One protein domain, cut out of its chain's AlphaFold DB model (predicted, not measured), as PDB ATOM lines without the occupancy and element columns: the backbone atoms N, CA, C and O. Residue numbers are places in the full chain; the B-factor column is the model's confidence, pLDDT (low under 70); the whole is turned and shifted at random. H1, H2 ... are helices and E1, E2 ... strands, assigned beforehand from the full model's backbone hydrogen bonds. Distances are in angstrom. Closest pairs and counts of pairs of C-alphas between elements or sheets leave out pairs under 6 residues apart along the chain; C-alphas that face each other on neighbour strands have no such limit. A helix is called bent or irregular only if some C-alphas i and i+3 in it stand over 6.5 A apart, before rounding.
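This is residues 3 to 11 and 38 to 97 of the 98 residues of an uncharacterized protein of Methanosalsum natronophilum (UniProt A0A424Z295). One long strand, E4, folds back on itself like a V; its first arm lies between E2 and E3 in a small sheet with the single helix H1 over one face, and its second arm runs away with short E1 beside it. The printed part has 69 residues, with one named helix and four named strands in the order E1, E2, H1, E3, E4. The strands form one branched, mixed sheet, and the class is mixed, helices and strands. The whole is loose, with a radius of gyration of the C-alphas of 14.4 A, and flat, spanning 45 by 32 by 17 A.

E1, residues 3 to 7, begins at C-alpha 3 (145.849, 141.728, 103.780). E2, residues 38 to 45, is 24.1 A long. H1, residues 49 to 59, is 14.9 A long and not bent. E3 is residues 63 to 67. E4, residues 72 to 96, spans 29.9 A, bends by 143 degrees at residue 79 and ends at C-alpha 96 (165.426, 129.834, 91.331).

The pairing of E4 is staggered. E1 is parallel to E4 over residues 87 to 91 of E4, at 31 degrees, with N 5 and O 88 3.3 A apart. E2 is antiparallel to E4 over its residues 72 to 78, with N 42 and O 75 2.8 A apart. E3 and E4 form a hairpin, with N 65 and O 74 2.8 A apart. H1 is on the sheet, over E3 and E4, at a height over the sheet of 8.6 A; it runs slantwise to the strands, at 36 degrees to E4 on the local plane. The closest C-alphas of H1 and E4 are those of Tyr 49 and Ser 72, 5.4 A. In H1 every O i to N i+4 pair is within hydrogen-bond range. E1 and E3 are apart.

The C-alphas of Asp 79 and Glu 97 are the two farthest apart, 46.6 A. Residues 12 to 37 are not printed, and C-alphas 11 and 38 are 39.9 A apart across the cut. The links printed whole, E2 to H1, H1 to E3 and E3 to E4, are tight. Confidence is under 70 in residues 3 to 11 and 81 to 97; the mean pLDDT of the printed part is 74.1.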
ATOM      1  N   ILE A   3     145.728 143.186 103.903       51.22
ATOM      2  CA  ILE A   3     145.849 141.728 103.780       51.22
ATOM      3  C   ILE A   3     146.690 141.439 102.529       51.22
ATOM      4  O   ILE A   3     146.189 141.589 101.409       51.22
ATOM      5  N   PRO A   4     147.977 141.072 102.675       43.22
ATOM      6  CA  PRO A   4     148.790 140.680 101.535       43.22
ATOM      7  C   PRO A   4     148.397 139.269 101.085       43.22
ATOM      8  O   PRO A   4     148.604 138.298 101.808       43.22
ATOM      9  N   VAL A   5     147.862 139.142  99.870       46.84
ATOM     10  CA  VAL A   5     147.620 137.837  99.244       46.84
ATOM     11  C   VAL A   5     148.741 137.575  98.246       46.84
ATOM     12  O   VAL A   5     148.852 138.251  97.220       46.84
ATOM     13  N   MET A   6     149.585 136.589  98.550       44.94
ATOM     14  CA  MET A   6     150.611 136.107  97.626       44.94
ATOM     15  C   MET A   6     150.172 134.772  97.035       44.94
ATOM     16  O   MET A   6     150.058 133.773  97.740       44.94
ATOM     17  N   LEU A   7     149.923 134.763  95.727       40.09
ATOM     18  CA  LEU A   7     149.623 133.551  94.970       40.09
ATOM     19  C   LEU A   7     150.919 133.030  94.352       40.09
ATOM     20  O   LEU A   7     151.555 133.715  93.551       40.09
ATOM     21  N   PHE A   8     151.308 131.818  94.736       45.00
ATOM     22  CA  PHE A   8     152.464 131.134  94.171       45.00
ATOM     23  C   PHE A   8     152.009 130.249  93.012       45.00
ATOM     24  O   PHE A   8     151.224 129.323  93.198       45.00
ATOM     25  N   THR A   9     152.519 130.511  91.811       43.19
ATOM     26  CA  THR A   9     152.336 129.635  90.647       43.19
ATOM     27  C   THR A   9     153.709 129.232  90.127       43.19
ATOM     28  O   THR A   9     154.470 130.088  89.678       43.19
ATOM     29  N   GLY A  10     154.046 127.945  90.198       44.75
ATOM     30  CA  GLY A  10     155.312 127.399  89.707       44.75
ATOM     31  C   GLY A  10     155.071 126.104  88.941       44.75
ATOM     32  O   GLY A  10     154.165 125.348  89.281       44.75
ATOM     33  N   THR A  11     155.845 125.863  87.882       41.78
ATOM     34  CA  THR A  11     155.626 124.720  86.985       41.78
ATOM     35  C   THR A  11     156.600 123.564  87.198       41.78
ATOM     36  O   THR A  11     156.264 122.463  86.774       41.78
ATOM     37  N   SER A  38     131.839 147.462 107.962       75.38
ATOM     38  CA  SER A  38     131.760 147.452 109.426       75.38
ATOM     39  C   SER A  38     132.338 146.175 110.047       75.38
ATOM     40  O   SER A  38     132.449 146.070 111.266       75.38
ATOM     41  N   SER A  39     132.662 145.175 109.221       80.56
ATOM     42  CA  SER A  39     133.167 143.877 109.665       80.56
ATOM     43  C   SER A  39     133.933 143.148 108.566       80.56
ATOM     44  O   SER A  39     133.546 143.197 107.397       80.56
ATOM     45  N   VAL A  40     134.959 142.397 108.956       83.62
ATOM     46  CA  VAL A  40     135.729 141.500 108.094       83.62
ATOM     47  C   VAL A  40     135.843 140.132 108.752       83.62
ATOM     48  O   VAL A  40     136.229 140.018 109.913       83.62
ATOM     49  N   SER A  41     135.559 139.089 107.975       87.00
ATOM     50  CA  SER A  41     135.808 137.697 108.345       87.00
ATOM     51  C   SER A  41     136.776 137.048 107.359       87.00
ATOM     52  O   SER A  41     136.587 137.164 106.146       87.00
ATOM     53  N   ILE A  42     137.774 136.333 107.872       86.50
ATOM     54  CA  ILE A  42     138.779 135.605 107.098       86.50
ATOM     55  C   ILE A  42     138.710 134.136 107.505       86.50
ATOM     56  O   ILE A  42     138.841 133.819 108.683       86.50
ATOM     57  N   THR A  43     138.555 133.245 106.529       89.69
ATOM     58  CA  THR A  43     138.716 131.801 106.726       89.69
ATOM     59  C   THR A  43     139.909 131.339 105.908       89.69
ATOM     60  O   THR A  43     139.943 131.547 104.694       89.69
ATOM     61  N   LEU A  44     140.887 130.723 106.565       85.00
ATOM     62  CA  LEU A  44     142.114 130.250 105.938       85.00
ATOM     63  C   LEU A  44     142.351 128.783 106.289       85.00
ATOM     64  O   LEU A  44     142.411 128.433 107.462       85.00
ATOM     65  N   VAL A  45     142.536 127.949 105.268       89.94
ATOM     66  CA  VAL A  45     142.960 126.547 105.407       89.94
ATOM     67  C   VAL A  45     144.456 126.475 105.111       89.94
ATOM     68  O   VAL A  45     144.896 126.920 104.048       89.94
ATOM     69  N   SER A  46     145.253 125.981 106.057       83.25
ATOM     70  CA  SER A  46     146.713 125.913 105.943       83.25
ATOM     71  C   SER A  46     147.312 124.974 106.991       83.25
ATOM     72  O   SER A  46     146.976 125.071 108.165       83.25
ATOM     73  N   GLU A  47     148.333 124.197 106.616       84.00
ATOM     74  CA  GLU A  47     149.152 123.413 107.564       84.00
ATOM     75  C   GLU A  47     149.763 124.286 108.687       84.00
ATOM     76  O   GLU A  47     150.082 123.812 109.776       84.00
ATOM     77  N   TYR A  48     149.895 125.596 108.445       89.06
ATOM     78  CA  TYR A  48     150.395 126.586 109.398       89.06
ATOM     79  C   TYR A  48     149.276 127.375 110.101       89.06
ATOM     80  O   TYR A  48     149.535 128.481 110.579       89.06
ATOM     81  N   TYR A  49     148.044 126.851 110.182       89.88
ATOM     82  CA  TYR A  49     146.878 127.573 110.727       89.88
ATOM     83  C   TYR A  49     147.129 128.188 112.112       89.88
ATOM     84  O   TYR A  49     146.688 129.301 112.364       89.88
ATOM     85  N   ARG A  50     147.918 127.534 112.975       89.94
ATOM     86  CA  ARG A  50     148.305 128.061 114.299       89.94
ATOM     87  C   ARG A  50     149.178 129.313 114.228       89.94
ATOM     88  O   ARG A  50     149.080 130.193 115.077       89.94
ATOM     89  N   GLY A  51     150.071 129.383 113.241       89.25
ATOM     90  CA  GLY A  51     150.897 130.567 113.008       89.25
ATOM     91  C   GLY A  51     150.044 131.737 112.530       89.25
ATOM     92  O   GLY A  51     150.200 132.855 113.012       89.25
ATOM     93  N   TRP A  52     149.089 131.452 111.645       89.44
ATOM     94  CA  TRP A  52     148.111 132.434 111.192       89.44
ATOM     95  C   TRP A  52     147.166 132.882 112.305       89.44
ATOM     96  O   TRP A  52     146.897 134.072 112.399       89.44
ATOM     97  N   ALA A  53     146.727 131.973 113.177       89.75
ATOM     98  CA  ALA A  53     145.912 132.292 114.346       89.75
ATOM     99  C   ALA A  53     146.598 133.328 115.241       89.75
ATOM    100  O   ALA A  53     146.032 134.388 115.485       89.75
ATOM    101  N   ARG A  54     147.862 133.082 115.608       91.75
ATOM    102  CA  ARG A  54     148.669 134.039 116.380       91.75
ATOM    103  C   ARG A  54     148.862 135.359 115.655       91.75
ATOM    104  O   ARG A  54     148.734 136.407 116.257       91.75
ATOM    105  N   TYR A  55     149.138 135.330 114.354       87.94
ATOM    106  CA  TYR A  55     149.271 136.563 113.581       87.94
ATOM    107  C   TYR A  55     147.976 137.394 113.592       87.94
ATOM    108  O   TYR A  55     148.016 138.603 113.812       87.94
ATOM    109  N   PHE A  56     146.819 136.759 113.381       89.94
ATOM    110  CA  PHE A  56     145.531 137.450 113.408       89.94
ATOM    111  C   PHE A  56     145.188 137.979 114.805       89.94
ATOM    112  O   PHE A  56     144.694 139.099 114.905       89.94
ATOM    113  N   GLU A  57     145.476 137.218 115.860       91.06
ATOM    114  CA  GLU A  57     145.198 137.598 117.249       91.06
ATOM    115  C   GLU A  57     146.182 138.657 117.772       91.06
ATOM    116  O   GLU A  57     145.762 139.741 118.171       91.06
ATOM    117  N   ASP A  58     147.485 138.383 117.713       90.75
ATOM    118  CA  ASP A  58     148.530 139.182 118.361       90.75
ATOM    119  C   ASP A  58     148.887 140.446 117.565       90.75
ATOM    120  O   ASP A  58     149.070 141.519 118.142       90.75
ATOM    121  N   GLU A  59     149.007 140.333 116.237       85.38
ATOM    122  CA  GLU A  59     149.524 141.423 115.393       85.38
ATOM    123  C   GLU A  59     148.402 142.284 114.801       85.38
ATOM    124  O   GLU A  59     148.572 143.490 114.615       85.38
ATOM    125  N   ILE A  60     147.257 141.672 114.477       83.00
ATOM    126  CA  ILE A  60     146.114 142.374 113.869       83.00
ATOM    127  C   ILE A  60     145.022 142.692 114.903       83.00
ATOM    128  O   ILE A  60     144.266 143.645 114.704       83.00
ATOM    129  N   GLY A  61     144.948 141.962 116.022       87.50
ATOM    130  CA  GLY A  61     143.922 142.172 117.048       87.50
ATOM    131  C   GLY A  61     142.538 141.651 116.647       87.50
ATOM    132  O   GLY A  61     141.525 142.216 117.057       87.50
ATOM    133  N   MET A  62     142.476 140.618 115.804       90.06
ATOM    134  CA  MET A  62     141.227 139.953 115.424       90.06
ATOM    135  C   MET A  62     140.836 138.898 116.466       90.06
ATOM    136  O   MET A  62     141.688 138.274 117.090       90.06
ATOM    137  N   SER A  63     139.538 138.635 116.600       93.94
ATOM    138  CA  SER A  63     139.045 137.463 117.326       93.94
ATOM    139  C   SER A  63     139.275 136.215 116.480       93.94
ATOM    140  O   SER A  63     138.882 136.192 115.314       93.94
ATOM    141  N   VAL A  64     139.850 135.167 117.065       95.56
ATOM    142  CA  VAL A  64     140.255 133.965 116.326       95.56
ATOM    143  C   VAL A  64     139.561 132.709 116.857       95.56
ATOM    144  O   VAL A  64     139.370 132.544 118.059       95.56
ATOM    145  N   ALA A  65     139.187 131.812 115.945       95.38
ATOM    146  CA  ALA A  65     138.763 130.450 116.229       95.38
ATOM    147  C   ALA A  65     139.577 129.473 115.370       95.38
ATOM    148  O   ALA A  65     139.582 129.554 114.141       95.38
ATOM    149  N   GLU A  66     140.278 128.552 116.026       95.12
ATOM    150  CA  GLU A  66     141.043 127.491 115.373       95.12
ATOM    151  C   GLU A  66     140.180 126.241 115.176       95.12
ATOM    152  O   GLU A  66     139.441 125.835 116.075       95.12
ATOM    153  N   ASP A  67     140.329 125.590 114.026       92.25
ATOM    154  CA  ASP A  67     139.777 124.271 113.746       92.25
ATOM    155  C   ASP A  67     140.925 123.320 113.400       92.25
ATOM    156  O   ASP A  67     141.461 123.307 112.289       92.25
ATOM    157  N   SER A  68     141.313 122.524 114.394       92.06
ATOM    158  CA  SER A  68     142.407 121.569 114.268       92.06
ATOM    159  C   SER A  68     142.069 120.345 113.419       92.06
ATOM    160  O   SER A  68     142.994 119.666 112.988       92.06
ATOM    161  N   GLU A  69     140.786 120.030 113.220       93.88
ATOM    162  CA  GLU A  69     140.363 118.893 112.392       93.88
ATOM    163  C   GLU A  69     140.487 119.237 110.905       93.88
ATOM    164  O   GLU A  69     140.912 118.403 110.109       93.88
ATOM    165  N   ASN A  70     140.191 120.490 110.552       91.44
ATOM    166  CA  ASN A  70     140.250 120.989 109.178       91.44
ATOM    167  C   ASN A  70     141.517 121.798 108.858       91.44
ATOM    168  O   ASN A  70     141.589 122.405 107.790       91.44
ATOM    169  N   GLU A  71     142.488 121.842 109.777       93.94
ATOM    170  CA  GLU A  71     143.711 122.654 109.668       93.94
ATOM    171  C   GLU A  71     143.406 124.087 109.216       93.94
ATOM    172  O   GLU A  71     143.988 124.626 108.268       93.94
ATOM    173  N   SER A  72     142.417 124.697 109.864       92.81
ATOM    174  CA  SER A  72     141.896 125.988 109.446       92.81
ATOM    175  C   SER A  72     141.780 126.969 110.599       92.81
ATOM    176  O   SER A  72     141.763 126.607 111.776       92.81
ATOM    177  N   VAL A  73     141.745 128.244 110.240       94.62
ATOM    178  CA  VAL A  73     141.549 129.344 111.168       94.62
ATOM    179  C   VAL A  73     140.474 130.272 110.630       94.62
ATOM    180  O   VAL A  73     140.461 130.631 109.449       94.62
ATOM    181  N   TYR A  74     139.572 130.657 111.521       94.19
ATOM    182  CA  TYR A  74     138.595 131.706 111.315       94.19
ATOM    183  C   TYR A  74     139.010 132.929 112.131       94.19
ATOM    184  O   TYR A  74     139.202 132.826 113.339       94.19
ATOM    185  N   ALA A  75     139.146 134.081 111.482       91.94
ATOM    186  CA  ALA A  75     139.450 135.350 112.127       91.94
ATOM    187  C   ALA A  75     138.364 136.380 111.814       91.94
ATOM    188  O   ALA A  75     137.938 136.522 110.666       91.94
ATOM    189  N   TYR A  76     137.930 137.118 112.830       91.06
ATOM    190  CA  TYR A  76     136.874 138.116 112.730       91.06
ATOM    191  C   TYR A  76     137.267 139.420 113.418       91.06
ATOM    192  O   TYR A  76     137.783 139.426 114.535       91.06
ATOM    193  N   ILE A  77     136.968 140.534 112.758       87.88
ATOM    194  CA  ILE A  77     136.980 141.868 113.354       87.88
ATOM    195  C   ILE A  77     135.742 142.616 112.868       87.88
ATOM    196  O   ILE A  77     135.400 142.548 111.689       87.88
ATOM    197  N   GLY A  78     135.049 143.319 113.753       84.50
ATOM    198  CA  GLY A  78     133.848 144.057 113.386       84.50
ATOM    199  C   GLY A  78     133.399 145.010 114.476       84.50
ATOM    200  O   GLY A  78     134.124 145.216 115.447       84.50
ATOM    201  N   ASP A  79     132.224 145.603 114.270       72.69
ATOM    202  CA  ASP A  79     131.653 146.657 115.118       72.69
ATOM    203  C   ASP A  79     132.561 147.896 115.226       72.69
ATOM    204  O   ASP A  79     132.560 148.620 116.221       72.69
ATOM    205  N   LEU A  80     133.347 148.137 114.171       72.81
ATOM    206  CA  LEU A  80     134.193 149.313 114.017       72.81
ATOM    207  C   LEU A  80     133.553 150.272 113.011       72.81
ATOM    208  O   LEU A  80     133.117 149.854 111.934       72.81
ATOM    209  N   ASP A  81     133.540 151.561 113.345       61.69
ATOM    210  CA  ASP A  81     133.155 152.616 112.409       61.69
ATOM    211  C   ASP A  81     134.272 152.799 111.370       61.69
ATOM    212  O   ASP A  81     135.295 153.426 111.643       61.69
ATOM    213  N   GLY A  82     134.059 152.234 110.180       58.88
ATOM    214  CA  GLY A  82     134.917 152.409 109.008       58.88
ATOM    215  C   GLY A  82     136.186 151.559 109.033       58.88
ATOM    216  O   GLY A  82     137.241 151.999 109.493       58.88
ATOM    217  N   ILE A  83     136.118 150.338 108.493       63.75
ATOM    218  CA  ILE A  83     137.315 149.527 108.239       63.75
ATOM    219  C   ILE A  83     137.726 149.705 106.780       63.75
ATOM    220  O   ILE A  83     137.121 149.129 105.879       63.75
ATOM    221  N   ASP A  84     138.828 150.421 106.552       59.25
ATOM    222  CA  ASP A  84     139.483 150.440 105.245       59.25
ATOM    223  C   ASP A  84     140.190 149.102 104.994       59.25
ATOM    224  O   ASP A  84     141.245 148.800 105.579       59.25
ATOM    225  N   VAL A  85     139.612 148.284 104.116       60.94
ATOM    226  CA  VAL A  85     140.202 147.014 103.684       60.94
ATOM    227  C   VAL A  85     140.920 147.208 102.357       60.94
ATOM    228  O   VAL A  85     140.306 147.526 101.340       60.94
ATOM    229  N   TYR A  86     142.229 146.957 102.362       58.41
ATOM    230  CA  TYR A  86     143.042 146.927 101.150       58.41
ATOM    231  C   TYR A  86     143.406 145.485 100.816       58.41
ATOM    232  O   TYR A  86     144.208 144.856 101.513       58.41
ATOM    233  N   ILE A  87     142.842 144.979  99.719       56.41
ATOM    234  CA  ILE A  87     143.259 143.705  99.132       56.41
ATOM    235  C   ILE A  87     144.372 144.009  98.130       56.41
ATOM    236  O   ILE A  87     144.144 144.618  97.079       56.41
ATOM    237  N   LEU A  88     145.592 143.609  98.484       51.84
ATOM    238  CA  LEU A  88     146.765 143.755  97.632       51.84
ATOM    239  C   LEU A  88     147.010 142.443  96.895       51.84
ATOM    240  O   LEU A  88     147.293 141.418  97.517       51.84
ATOM    241  N   TYR A  89     146.949 142.495  95.569       48.53
ATOM    242  CA  TYR A  89     147.464 141.424  94.729       48.53
ATOM    243  C   TYR A  89     148.932 141.711  94.446       48.53
ATOM    244  O   TYR A  89     149.271 142.722  93.829       48.53
ATOM    245  N   ILE A  90     149.806 140.830  94.921       52.69
ATOM    246  CA  ILE A  90     151.238 140.926  94.659       52.69
ATOM    247  C   ILE A  90     151.590 139.781  93.703       52.69
ATOM    248  O   ILE A  90     151.787 138.651  94.159       52.69
ATOM    249  N   PRO A  91     151.636 140.027  92.378       46.34
ATOM    250  CA  PRO A  91     152.135 139.033  91.442       46.34
ATOM    251  C   PRO A  91     153.630 138.856  91.699       46.34
ATOM    252  O   PRO A  91     154.420 139.773  91.474       46.34
ATOM    253  N   ASN A  92     154.022 137.683  92.191       46.75
ATOM    254  CA  ASN A  92     155.427 137.342  92.367       46.75
ATOM    255  C   ASN A  92     155.896 136.509  91.182       46.75
ATOM    256  O   ASN A  92     155.328 135.456  90.886       46.75
ATOM    257  N   ARG A  93     156.965 136.958  90.522       47.41
ATOM    258  CA  ARG A  93     157.715 136.115  89.594       47.41
ATOM    259  C   ARG A  93     158.752 135.358  90.413       47.41
ATOM    260  O   ARG A  93     159.610 135.968  91.043       47.41
ATOM    261  N   LEU A  94     158.635 134.036  90.438       48.78
ATOM    262  CA  LEU A  94     159.583 133.175  91.138       48.78
ATOM    263  C   LEU A  94     160.776 132.899  90.222       48.78
ATOM    264  O   LEU A  94     160.593 132.439  89.092       48.78
ATOM    265  N   ALA A  95     161.983 133.163  90.717       51.72
ATOM    266  CA  ALA A  95     163.226 132.713  90.106       51.72
ATOM    267  C   ALA A  95     163.961 131.796  91.093       51.72
ATOM    268  O   ALA A  95     163.992 132.055  92.297       51.72
ATOM    269  N   ILE A  96     164.519 130.703  90.578       48.31
ATOM    270  CA  ILE A  96     165.426 129.834  91.331       48.31
ATOM    271  C   ILE A  96     166.837 130.364  91.061       48.31
ATOM    272  O   ILE A  96     167.271 130.358  89.910       48.31
ATOM    273  N   GLU A  97     167.532 130.838  92.095       43.81
ATOM    274  CA  GLU A  97     168.971 131.125  92.013       43.81
ATOM    275  C   GLU A  97     169.746 129.795  92.079       43.81
ATOM    276  O   GLU A  97     169.496 128.985  92.976       43.81
TER     277      GLU A  97